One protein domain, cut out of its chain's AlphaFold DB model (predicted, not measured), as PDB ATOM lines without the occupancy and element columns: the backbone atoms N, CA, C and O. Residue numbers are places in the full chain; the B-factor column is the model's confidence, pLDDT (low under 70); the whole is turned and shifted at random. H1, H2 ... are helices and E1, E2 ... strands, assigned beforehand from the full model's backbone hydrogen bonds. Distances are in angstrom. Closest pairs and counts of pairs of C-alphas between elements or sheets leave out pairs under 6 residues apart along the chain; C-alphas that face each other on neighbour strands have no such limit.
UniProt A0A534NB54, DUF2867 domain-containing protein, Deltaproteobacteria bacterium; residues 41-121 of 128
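What this domain is: This is residues 41 to 121 of the 128 residues of the protein "DUF2867 domain-containing protein" of Deltaproteobacteria bacterium (UniProt A0A534NB54). The printed part makes a flat, open ring: H1, H2, a long link, H3 and H4 run round the rim, and the hairpin E1 E2 folds back inside, far from H2. 81 residues are printed, with four named helices, then two named strands in one antiparallel sheet, E1 - E2; the class is mixed. The whole is loose, radius of gyration of the C-alphas 15.2 A, spanning 42 by 33 by 13 A.

Where its parts are: Find C-alpha 41 at (60.657, 65.708, 159.867), where H1, residues 41 to 50, begins. H2, residues 55 to 70, covers 22.4 A; H3 is 84 to 87, H4 90 to 95. E1, 107 to 113, covers 16.9 A; E2, 116 to 120, ends at (76.581, 67.072, 160.590).

How they stand to each other: Look at hairpin E1 and E2, antiparallel at 162 degrees: N 110 and O 118 are 2.9 A apart. The closest C-alphas of H3 and E1, Leu 85 and Leu 110, are 5.8 A apart; of H4 and E1, Asp 95 and Phe 113, 7.2 A; of H1 and E2, Val 41 and Glu 116, 6.2 A. H2 is apart from E1 and E2. Every O i to N i+4 pair is within hydrogen-bond range in H2 and H4, 5 of 6 in H1; H3 is too short for one.

The domain as a whole: C-alphas 70 and 91, the farthest apart, are 42.1 A apart. The printed part has no cut; links H2 to H3 and H4 to E1 are long. Residues 75 to 80 have pLDDT under 70.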
ATOM      1  N   VAL A  41      59.415  66.493 159.875       91.00
ATOM      2  CA  VAL A  41      60.657  65.708 159.867       91.00
ATOM      3  C   VAL A  41      60.575  64.523 160.831       91.00
ATOM      4  O   VAL A  41      61.105  63.454 160.525       91.00
ATOM      5  N   ALA A  42      59.882  64.675 161.962       88.75
ATOM      6  CA  ALA A  42      59.648  63.579 162.896       88.75
ATOM      7  C   ALA A  42      58.882  62.422 162.231       88.75
ATOM      8  O   ALA A  42      59.274  61.265 162.390       88.75
ATOM      9  N   ASP A  43      57.870  62.723 161.408       88.31
ATOM     10  CA  ASP A  43      57.124  61.706 160.651       88.31
ATOM     11  C   ASP A  43      58.026  60.969 159.656       88.31
ATOM     12  O   ASP A  43      57.947  59.749 159.510       88.31
ATOM     13  N   ILE A  44      58.919  61.704 158.983       86.62
ATOM     14  CA  ILE A  44      59.882  61.125 158.038       86.62
ATOM     15  C   ILE A  44      60.840  60.179 158.769       86.62
ATOM     16  O   ILE A  44      61.057  59.059 158.311       86.62
ATOM     17  N   ARG A  45      61.374  60.587 159.927       84.00
ATOM     18  CA  ARG A  45      62.253  59.736 160.744       84.00
ATOM     19  C   ARG A  45      61.536  58.502 161.279       84.00
ATOM     20  O   ARG A  45      62.133  57.431 161.308       84.00
ATOM     21  N   ALA A  46      60.276  58.637 161.691       84.12
ATOM     22  CA  ALA A  46      59.475  57.506 162.144       84.12
ATOM     23  C   ALA A  46      59.281  56.478 161.019       84.12
ATOM     24  O   ALA A  46      59.424  55.283 161.261       84.12
ATOM     25  N   LEU A  47      59.033  56.931 159.785       81.56
ATOM     26  CA  LEU A  47      58.968  56.058 158.610       81.56
ATOM     27  C   LEU A  47      60.318  55.388 158.325       81.56
ATOM     28  O   LEU A  47      60.361  54.171 158.152       81.56
ATOM     29  N   ASP A  48      61.412  56.150 158.326       79.75
ATOM     30  CA  ASP A  48      62.761  55.628 158.074       79.75
ATOM     31  C   ASP A  48      63.170  54.567 159.112       79.75
ATOM     32  O   ASP A  48      63.707  53.520 158.760       79.75
ATOM     33  N   ALA A  49      62.795  54.754 160.383       79.88
ATOM     34  CA  ALA A  49      63.034  53.781 161.451       79.88
ATOM     35  C   ALA A  49      62.319  52.430 161.247       79.88
ATOM     36  O   ALA A  49      62.717  51.432 161.848       79.88
ATOM     37  N   THR A  50      61.276  52.376 160.411       80.06
ATOM     38  CA  THR A  50      60.594  51.116 160.061       80.06
ATOM     39  C   THR A  50      61.203  50.412 158.851       80.06
ATOM     40  O   THR A  50      60.898  49.241 158.605       80.06
ATOM     41  N   LEU A  51      62.061  51.095 158.086       76.62
ATOM     42  CA  LEU A  51      62.691  50.522 156.906       76.62
ATOM     43  C   LEU A  51      63.880  49.638 157.310       76.62
ATOM     44  O   LEU A  51      64.670  49.999 158.186       76.62
ATOM     45  N   PRO A  52      64.057  48.467 156.671       76.06
ATOM     46  CA  PRO A  52      65.230  47.651 156.921       76.06
ATOM     47  C   PRO A  52      66.491  48.419 156.492       76.06
ATOM     48  O   PRO A  52      66.512  49.014 155.410       76.06
ATOM     49  N   PRO A  53      67.573  48.376 157.287       75.62
ATOM     50  CA  PRO A  53      68.782  49.121 156.976       75.62
ATOM     51  C   PRO A  53      69.387  48.655 155.643       75.62
ATOM     52  O   PRO A  53      69.493  47.456 155.362       75.62
ATOM     53  N   SER A  54      69.806  49.614 154.813       82.19
ATOM     54  CA  SER A  54      70.356  49.327 153.485       82.19
ATOM     55  C   SER A  54      71.644  48.509 153.586       82.19
ATOM     56  O   SER A  54      72.668  48.977 154.086       82.19
ATOM     57  N   ARG A  55      71.616  47.278 153.058       85.69
ATOM     58  CA  ARG A  55      72.786  46.379 153.025       85.69
ATOM     59  C   ARG A  55      73.968  47.001 152.286       85.69
ATOM     60  O   ARG A  55      75.105  46.838 152.716       85.69
ATOM     61  N   VAL A  56      73.692  47.727 151.202       87.31
ATOM     62  CA  VAL A  56      74.718  48.407 150.401       87.31
ATOM     63  C   VAL A  56      75.329  49.560 151.189       87.31
ATOM     64  O   VAL A  56      76.552  49.642 151.277       87.31
ATOM     65  N   ALA A  57      74.505  50.405 151.819       81.94
ATOM     66  CA  ALA A  57      75.008  51.497 152.649       81.94
ATOM     67  C   ALA A  57      75.865  50.953 153.803       81.94
ATOM     68  O   ALA A  57      76.996  51.394 153.991       81.94
ATOM     69  N   ASN A  58      75.380  49.925 154.505       83.00
ATOM     70  CA  ASN A  58      76.120  49.271 155.585       83.00
ATOM     71  C   ASN A  58      77.470  48.711 155.117       83.00
ATOM     72  O   ASN A  58      78.472  48.880 155.809       83.00
ATOM     73  N   ALA A  59      77.517  48.078 153.940       87.12
ATOM     74  CA  ALA A  59      78.763  47.580 153.364       87.12
ATOM     75  C   ALA A  59      79.740  48.724 153.042       87.12
ATOM     76  O   ALA A  59      80.909  48.641 153.413       87.12
ATOM     77  N   LEU A  60      79.268  49.813 152.424       87.12
ATOM     78  CA  LEU A  60      80.092  50.987 152.108       87.12
ATOM     79  C   LEU A  60      80.655  51.651 153.373       87.12
ATOM     80  O   LEU A  60      81.856  51.917 153.447       87.12
ATOM     81  N   PHE A  61      79.823  51.851 154.398       81.19
ATOM     82  CA  PHE A  61      80.275  52.367 155.693       81.19
ATOM     83  C   PHE A  61      81.254  51.408 156.383       81.19
ATOM     84  O   PHE A  61      82.236  51.852 156.981       81.19
ATOM     85  N   GLY A  62      81.042  50.095 156.255       83.56
ATOM     86  CA  GLY A  62      81.967  49.070 156.739       83.56
ATOM     87  C   GLY A  62      83.344  49.163 156.080       83.56
ATOM     88  O   GLY A  62      84.355  49.206 156.782       83.56
ATOM     89  N   VAL A  63      83.389  49.273 154.748       87.81
ATOM     90  CA  VAL A  63      84.633  49.472 153.984       87.81
ATOM     91  C   VAL A  63      85.320  50.767 154.408       87.81
ATOM     92  O   VAL A  63      86.515  50.752 154.706       87.81
ATOM     93  N   ARG A  64      84.580  51.879 154.522       83.12
ATOM     94  CA  ARG A  64      85.146  53.158 154.970       83.12
ATOM     95  C   ARG A  64      85.788  53.039 156.350       83.12
ATOM     96  O   ARG A  64      86.893  53.546 156.539       83.12
ATOM     97  N   ARG A  65      85.128  52.365 157.293       80.56
ATOM     98  CA  ARG A  65      85.647  52.167 158.653       80.56
ATOM     99  C   ARG A  65      86.862  51.243 158.678       80.56
ATOM    100  O   ARG A  65      87.794  51.471 159.440       80.56
ATOM    101  N   PHE A  66      86.874  50.202 157.848       85.81
ATOM    102  CA  PHE A  66      88.036  49.327 157.711       85.81
ATOM    103  C   PHE A  66      89.257  50.112 157.219       85.81
ATOM    104  O   PHE A  66      90.304  50.078 157.865       85.81
ATOM    105  N   LEU A  67      89.099  50.888 156.144       86.56
ATOM    106  CA  LEU A  67      90.165  51.737 155.612       86.56
ATOM    107  C   LEU A  67      90.618  52.770 156.648       86.56
ATOM    108  O   LEU A  67      91.811  52.913 156.893       86.56
ATOM    109  N   GLY A  68      89.684  53.437 157.324       82.12
ATOM    110  CA  GLY A  68      90.031  54.439 158.327       82.12
ATOM    111  C   GLY A  68      90.754  53.875 159.550       82.12
ATOM    112  O   GLY A  68      91.629  54.544 160.096       82.12
ATOM    113  N   ARG A  69      90.489  52.621 159.937       82.69
ATOM    114  CA  ARG A  69      91.286  51.912 160.953       82.69
ATOM    115  C   ARG A  69      92.684  51.561 160.452       82.69
ATOM    116  O   ARG A  69      93.648  51.826 161.166       82.69
ATOM    117  N   VAL A  70      92.798  50.989 159.251       87.44
ATOM    118  CA  VAL A  70      94.085  50.570 158.660       87.44
ATOM    119  C   VAL A  70      95.011  51.769 158.454       87.44
ATOM    120  O   VAL A  70      96.179  51.716 158.825       87.44
ATOM    121  N   PHE A  71      94.479  52.876 157.936       84.31
ATOM    122  CA  PHE A  71      95.240  54.097 157.669       84.31
ATOM    123  C   PHE A  71      95.240  55.095 158.836       84.31
ATOM    124  O   PHE A  71      95.802  56.179 158.717       84.31
ATOM    125  N   SER A  72      94.639  54.739 159.979       76.94
ATOM    126  CA  SER A  72      94.518  55.606 161.165       76.94
ATOM    127  C   SER A  72      93.836  56.961 160.910       76.94
ATOM    128  O   SER A  72      94.061  57.912 161.654       76.94
ATOM    129  N   TRP A  73      92.970  57.044 159.897       74.50
ATOM    130  CA  TRP A  73      92.173  58.237 159.599       74.50
ATOM    131  C   TRP A  73      91.021  58.452 160.578       74.50
ATOM    132  O   TRP A  73      90.560  59.575 160.695       74.50
ATOM    133  N   ASP A  74      90.584  57.409 161.291       70.44
ATOM    134  CA  ASP A  74      89.429  57.469 162.203       70.44
ATOM    135  C   ASP A  74      89.822  57.740 163.673       70.44
ATOM    136  O   ASP A  74      89.107  57.352 164.595       70.44
ATOM    137  N   ARG A  75      91.006  58.321 163.927       64.25
ATOM    138  CA  ARG A  75      91.556  58.486 165.290       64.25
ATOM    139  C   ARG A  75      91.309  59.847 165.928       64.25
ATOM    140  O   ARG A  75      91.652  59.999 167.097       64.25
ATOM    141  N   VAL A  76      90.773  60.822 165.197       62.69
ATOM    142  CA  VAL A  76      90.537  62.167 165.737       62.69
ATOM    143  C   VAL A  76      89.127  62.204 166.330       62.69
ATOM    144  O   VAL A  76      88.159  62.115 165.572       62.69
ATOM    145  N   PRO A  77      88.975  62.288 167.668       63.12
ATOM    146  CA  PRO A  77      87.669  62.483 168.280       63.12
ATOM    147  C   PRO A  77      87.113  63.831 167.831       63.12
ATOM    148  O   PRO A  77      87.854  64.815 167.804       63.12
ATOM    149  N   ILE A  78      85.820  63.876 167.511       66.06
ATOM    150  CA  ILE A  78      85.139  65.136 167.209       66.06
ATOM    151  C   ILE A  78      85.195  65.980 168.470       66.06
ATOM    152  O   ILE A  78      84.684  65.574 169.518       66.06
ATOM    153  N   ARG A  79      85.817  67.148 168.373       67.88
ATOM    154  CA  ARG A  79      85.755  68.112 169.453       67.88
ATOM    155  C   ARG A  79      84.512  68.980 169.248       67.88
ATOM    156  O   ARG A  79      84.252  69.381 168.115       67.88
ATOM    157  N   PRO A  80      83.715  69.261 170.292       66.56
ATOM    158  CA  PRO A  80      82.526  70.105 170.163       66.56
ATOM    159  C   PRO A  80      82.803  71.470 169.514       66.56
ATOM    160  O   PRO A  80      81.928  72.012 168.845       66.56
ATOM    161  N   GLU A  81      84.015  72.007 169.681       73.25
ATOM    162  CA  GLU A  81      84.485  73.241 169.044       73.25
ATOM    163  C   GLU A  81      84.635  73.164 167.518       73.25
ATOM    164  O   GLU A  81      84.538  74.194 166.856       73.25
ATOM    165  N   ASP A  82      84.822  71.968 166.956       80.75
ATOM    166  CA  ASP A  82      84.928  71.752 165.508       80.75
ATOM    167  C   ASP A  82      83.545  71.607 164.847       80.75
ATOM    168  O   ASP A  82      83.446  71.467 163.627       80.75
ATOM    169  N   SER A  83      82.474  71.620 165.650       87.12
ATOM    170  CA  SER A  83      81.099  71.501 165.180       87.12
ATOM    171  C   SER A  83      80.438  72.845 164.931       87.12
ATOM    172  O   SER A  83      80.613  73.832 165.650       87.12
ATOM    173  N   LEU A  84      79.540  72.836 163.950       92.12
ATOM    174  CA  LEU A  84      78.657  73.955 163.650       92.12
ATOM    175  C   LEU A  84      77.626  74.232 164.759       92.12
ATOM    176  O   LEU A  84      76.903  75.225 164.673       92.12
ATOM    177  N   LEU A  85      77.580  73.432 165.834       92.12
ATOM    178  CA  LEU A  85      76.772  73.710 167.028       92.12
ATOM    179  C   LEU A  85      76.984  75.132 167.565       92.12
ATOM    180  O   LEU A  85      76.028  75.767 168.015       92.12
ATOM    181  N   GLY A  86      78.210  75.658 167.505       91.69
ATOM    182  CA  GLY A  86      78.522  77.024 167.945       91.69
ATOM    183  C   GLY A  86      77.793  78.122 167.158       91.69
ATOM    184  O   GLY A  86      77.650  79.234 167.655       91.69
ATOM    185  N   ARG A  87      77.292  77.815 165.956       94.19
ATOM    186  CA  ARG A  87      76.559  78.759 165.096       94.19
ATOM    187  C   ARG A  87      75.061  78.802 165.376       94.19
ATOM    188  O   ARG A  87      74.366  79.674 164.856       94.19
ATOM    189  N   LEU A  88      74.554  77.864 166.173       95.50
ATOM    190  CA  LEU A  88      73.153  77.848 166.567       95.50
ATOM    191  C   LEU A  88      72.895  78.962 167.573       95.50
ATOM    192  O   LEU A  88      73.556  79.044 168.611       95.50
ATOM    193  N   SER A  89      71.902  79.794 167.277       94.94
ATOM    194  CA  SER A  89      71.426  80.787 168.228       94.94
ATOM    195  C   SER A  89      70.745  80.104 169.415       94.94
ATOM    196  O   SER A  89      70.248  78.980 169.321       94.94
ATOM    197  N   GLU A  90      70.628  80.818 170.532       95.56
ATOM    198  CA  GLU A  90      69.858  80.336 171.684       95.56
ATOM    199  C   GLU A  90      68.393  80.049 171.337       95.56
ATOM    200  O   GLU A  90      67.754  79.202 171.956       95.56
ATOM    201  N   ARG A  91      67.851  80.741 170.330       95.38
ATOM    202  CA  ARG A  91      66.521  80.444 169.808       95.38
ATOM    203  C   ARG A  91      66.500  79.101 169.086       95.38
ATOM    204  O   ARG A  91      65.654  78.286 169.417       95.38
ATOM    205  N   ASP A  92      67.446  78.853 168.182       95.94
ATOM    206  CA  ASP A  92      67.533  77.578 167.455       95.94
ATOM    207  C   ASP A  92      67.626  76.396 168.425       95.94
ATOM    208  O   ASP A  92      66.961  75.380 168.248       95.94
ATOM    209  N   ARG A  93      68.417  76.557 169.494       95.38
ATOM    210  CA  ARG A  93      68.597  75.528 170.524       95.38
ATOM    211  C   ARG A  93      67.318  75.228 171.300       95.38
ATOM    212  O   ARG A  93      67.066  74.066 171.599       95.38
ATOM    213  N   ARG A  94      66.537  76.258 171.642       96.31
ATOM    214  CA  ARG A  94      65.266  76.109 172.371       96.31
ATOM    215  C   ARG A  94      64.131  75.605 171.492       96.31
ATOM    216  O   ARG A  94      63.317  74.822 171.965       96.31
ATOM    217  N   ASP A  95      64.069  76.082 170.255       95.94
ATOM    218  CA  ASP A  95      62.974  75.793 169.328       95.94
ATOM    219  C   ASP A  95      63.154  74.415 168.659       95.94
ATOM    220  O   ASP A  95      62.252  73.939 167.968       95.94
ATOM    221  N   SER A  96      64.304  73.758 168.853       96.31
ATOM    222  CA  SER A  96      64.543  72.425 168.310       96.31
ATOM    223  C   SER A  96      63.778  71.335 169.066       96.31
ATOM    224  O   SER A  96      63.807  71.260 170.290       96.31
ATOM    225  N   GLU A  97      63.155  70.426 168.314       96.06
ATOM    226  CA  GLU A  97      62.411  69.269 168.832       96.06
ATOM    227  C   GLU A  97      63.308  68.208 169.492       96.06
ATOM    228  O   GLU A  97      62.841  67.418 170.310       96.06
ATOM    229  N   ILE A  98      64.592  68.165 169.127       94.25
ATOM    230  CA  ILE A  98      65.586  67.244 169.681       94.25
ATOM    231  C   ILE A  98      66.791  68.070 170.114       94.25
ATOM    232  O   ILE A  98      67.238  68.947 169.379       94.25
ATOM    233  N   THR A  99      67.352  67.750 171.280       94.44
ATOM    234  CA  THR A  99      68.521  68.437 171.834       94.44
ATOM    235  C   THR A  99      69.664  68.515 170.807       94.44
ATOM    236  O   THR A  99      70.171  67.465 170.385       94.44
ATOM    237  N   PRO A 100      70.117  69.723 170.421       94.38
ATOM    238  CA  PRO A 100      71.318  69.902 169.611       94.38
ATOM    239  C   PRO A 100      72.530  69.184 170.206       94.38
ATOM    240  O   PRO A 100      72.772  69.243 171.411       94.38
ATOM    241  N   GLY A 101      73.305  68.513 169.360       90.44
ATOM    242  CA  GLY A 101      74.445  67.686 169.751       90.44
ATOM    243  C   GLY A 101      74.086  66.232 170.058       90.44
ATOM    244  O   GLY A 101      74.962  65.460 170.436       90.44
ATOM    245  N   THR A 102      72.825  65.827 169.886       90.56
ATOM    246  CA  THR A 102      72.430  64.419 170.035       90.56
ATOM    247  C   THR A 102      73.069  63.570 168.923       90.56
ATOM    248  O   THR A 102      72.896  63.895 167.742       90.56
ATOM    249  N   PRO A 103      73.783  62.475 169.251       86.44
ATOM    250  CA  PRO A 103      74.286  61.535 168.253       86.44
ATOM    251  C   PRO A 103      73.140  60.803 167.543       86.44
ATOM    252  O   PRO A 103      72.238  60.262 168.183       86.44
ATOM    253  N   VAL A 104      73.190  60.749 166.213       83.00
ATOM    254  CA  VAL A 104      72.243  60.017 165.361       83.00
ATOM    255  C   VAL A 104      73.043  59.086 164.451       83.00
ATOM    256  O   VAL A 104      73.437  59.447 163.343       83.00
ATOM    257  N   GLY A 105      73.333  57.876 164.931       78.94
ATOM    258  CA  GLY A 105      74.239  56.958 164.235       78.94
ATOM    259  C   GLY A 105      75.650  57.546 164.127       78.94
ATOM    260  O   GLY A 105      76.255  57.878 165.138       78.94
ATOM    261  N   SER A 106      76.171  57.691 162.906       75.06
ATOM    262  CA  SER A 106      77.479  58.324 162.634       75.06
ATOM    263  C   SER A 106      77.406  59.849 162.448       75.06
ATOM    264  O   SER A 106      78.377  60.460 161.998       75.06
ATOM    265  N   PHE A 107      76.252  60.454 162.722       84.44
ATOM    266  CA  PHE A 107      75.989  61.877 162.527       84.44
ATOM    267  C   PHE A 107      75.778  62.570 163.872       84.44
ATOM    268  O   PHE A 107      75.369  61.943 164.850       84.44
ATOM    269  N   LEU A 108      76.004  63.877 163.903       89.00
ATOM    270  CA  LEU A 108      75.652  64.749 165.014       89.00
ATOM    271  C   LEU A 108      74.462  65.614 164.604       89.00
ATOM    272  O   LEU A 108      74.500  66.274 163.566       89.00
ATOM    273  N   LEU A 109      73.386  65.616 165.388       93.62
ATOM    274  CA  LEU A 109      72.256  66.498 165.114       93.62
ATOM    275  C   LEU A 109      72.610  67.939 165.487       93.62
ATOM    276  O   LEU A 109      72.947  68.201 166.638       93.62
ATOM    277  N   LEU A 110      72.467  68.878 164.550       95.38
ATOM    278  CA  LEU A 110      72.554  70.306 164.856       95.38
ATOM    279  C   LEU A 110      71.200  70.824 165.331       95.38
ATOM    280  O   LEU A 110      71.108  71.378 166.418       95.38
ATOM    281  N   TYR A 111      70.138  70.586 164.565       97.00
ATOM    282  CA  TYR A 111      68.769  70.859 164.999       97.00
ATOM    283  C   TYR A 111      67.759  70.015 164.217       97.00
ATOM    284  O   TYR A 111      68.028  69.522 163.118       97.00
ATOM    285  N   GLN A 112      66.565  69.903 164.785       96.94
ATOM    286  CA  GLN A 112      65.343  69.475 164.120       96.94
ATOM    287  C   GLN A 112      64.209  70.451 164.441       96.94
ATOM    288  O   GLN A 112      63.907  70.679 165.612       96.94
ATOM    289  N   PHE A 113      63.584  70.984 163.399       95.94
ATOM    290  CA  PHE A 113      62.324  71.720 163.425       95.94
ATOM    291  C   PHE A 113      61.258  70.911 162.668       95.94
ATOM    292  O   PHE A 113      61.614  69.983 161.934       95.94
ATOM    293  N   PRO A 114      59.966  71.284 162.744       93.44
ATOM    294  CA  PRO A 114      58.916  70.521 162.078       93.44
ATOM    295  C   PRO A 114      59.161  70.316 160.577       93.44
ATOM    296  O   PRO A 114      58.920  69.230 160.071       93.44
ATOM    297  N   GLY A 115      59.658  71.326 159.855       92.44
ATOM    298  CA  GLY A 115      59.829  71.275 158.394       92.44
ATOM    299  C   GLY A 115      61.260  71.058 157.895       92.44
ATOM    300  O   GLY A 115      61.462  70.926 156.690       92.44
ATOM    301  N   GLU A 116      62.256  71.046 158.779       94.94
ATOM    302  CA  GLU A 116      63.662  70.918 158.394       94.94
ATOM    303  C   GLU A 116      64.510  70.327 159.522       94.94
ATOM    304  O   GLU A 116      64.247  70.538 160.703       94.94
ATOM    305  N   ALA A 117      65.558  69.597 159.163       95.69
ATOM    306  CA  ALA A 117      66.582  69.183 160.107       95.69
ATOM    307  C   ALA A 117      67.953  69.306 159.471       95.69
ATOM    308  O   ALA A 117      68.116  69.095 158.267       95.69
ATOM    309  N   LEU A 118      68.936  69.597 160.313       96.12
ATOM    310  CA  LEU A 118      70.326  69.676 159.920       96.12
ATOM    311  C   LEU A 118      71.147  68.710 160.770       96.12
ATOM    312  O   LEU A 118      71.133  68.762 162.002       96.12
ATOM    313  N   ILE A 119      71.853  67.816 160.087       93.19
ATOM    314  CA  ILE A 119      72.779  66.851 160.674       93.19
ATOM    315  C   ILE A 119      74.167  67.081 160.090       93.19
ATOM    316  O   ILE A 119      74.319  67.382 158.908       93.19
ATOM    317  N   GLU A 120      75.176  66.921 160.928       91.50
ATOM    318  CA  GLU A 120      76.581  67.072 160.590       91.50
ATOM    319  C   GLU A 120      77.272  65.704 160.619       91.50
ATOM    320  O   GLU A 120      76.926  64.821 161.405       91.50
ATOM    321  N   THR A 121      78.253  65.508 159.742       86.00
ATOM    322  CA  THR A 121      79.158  64.358 159.783       86.00
ATOM    323  C   THR A 121      80.532  64.771 159.289       86.00
ATOM    324  O   THR A 121      80.658  65.700 158.490       86.00
TER     325      THR A 121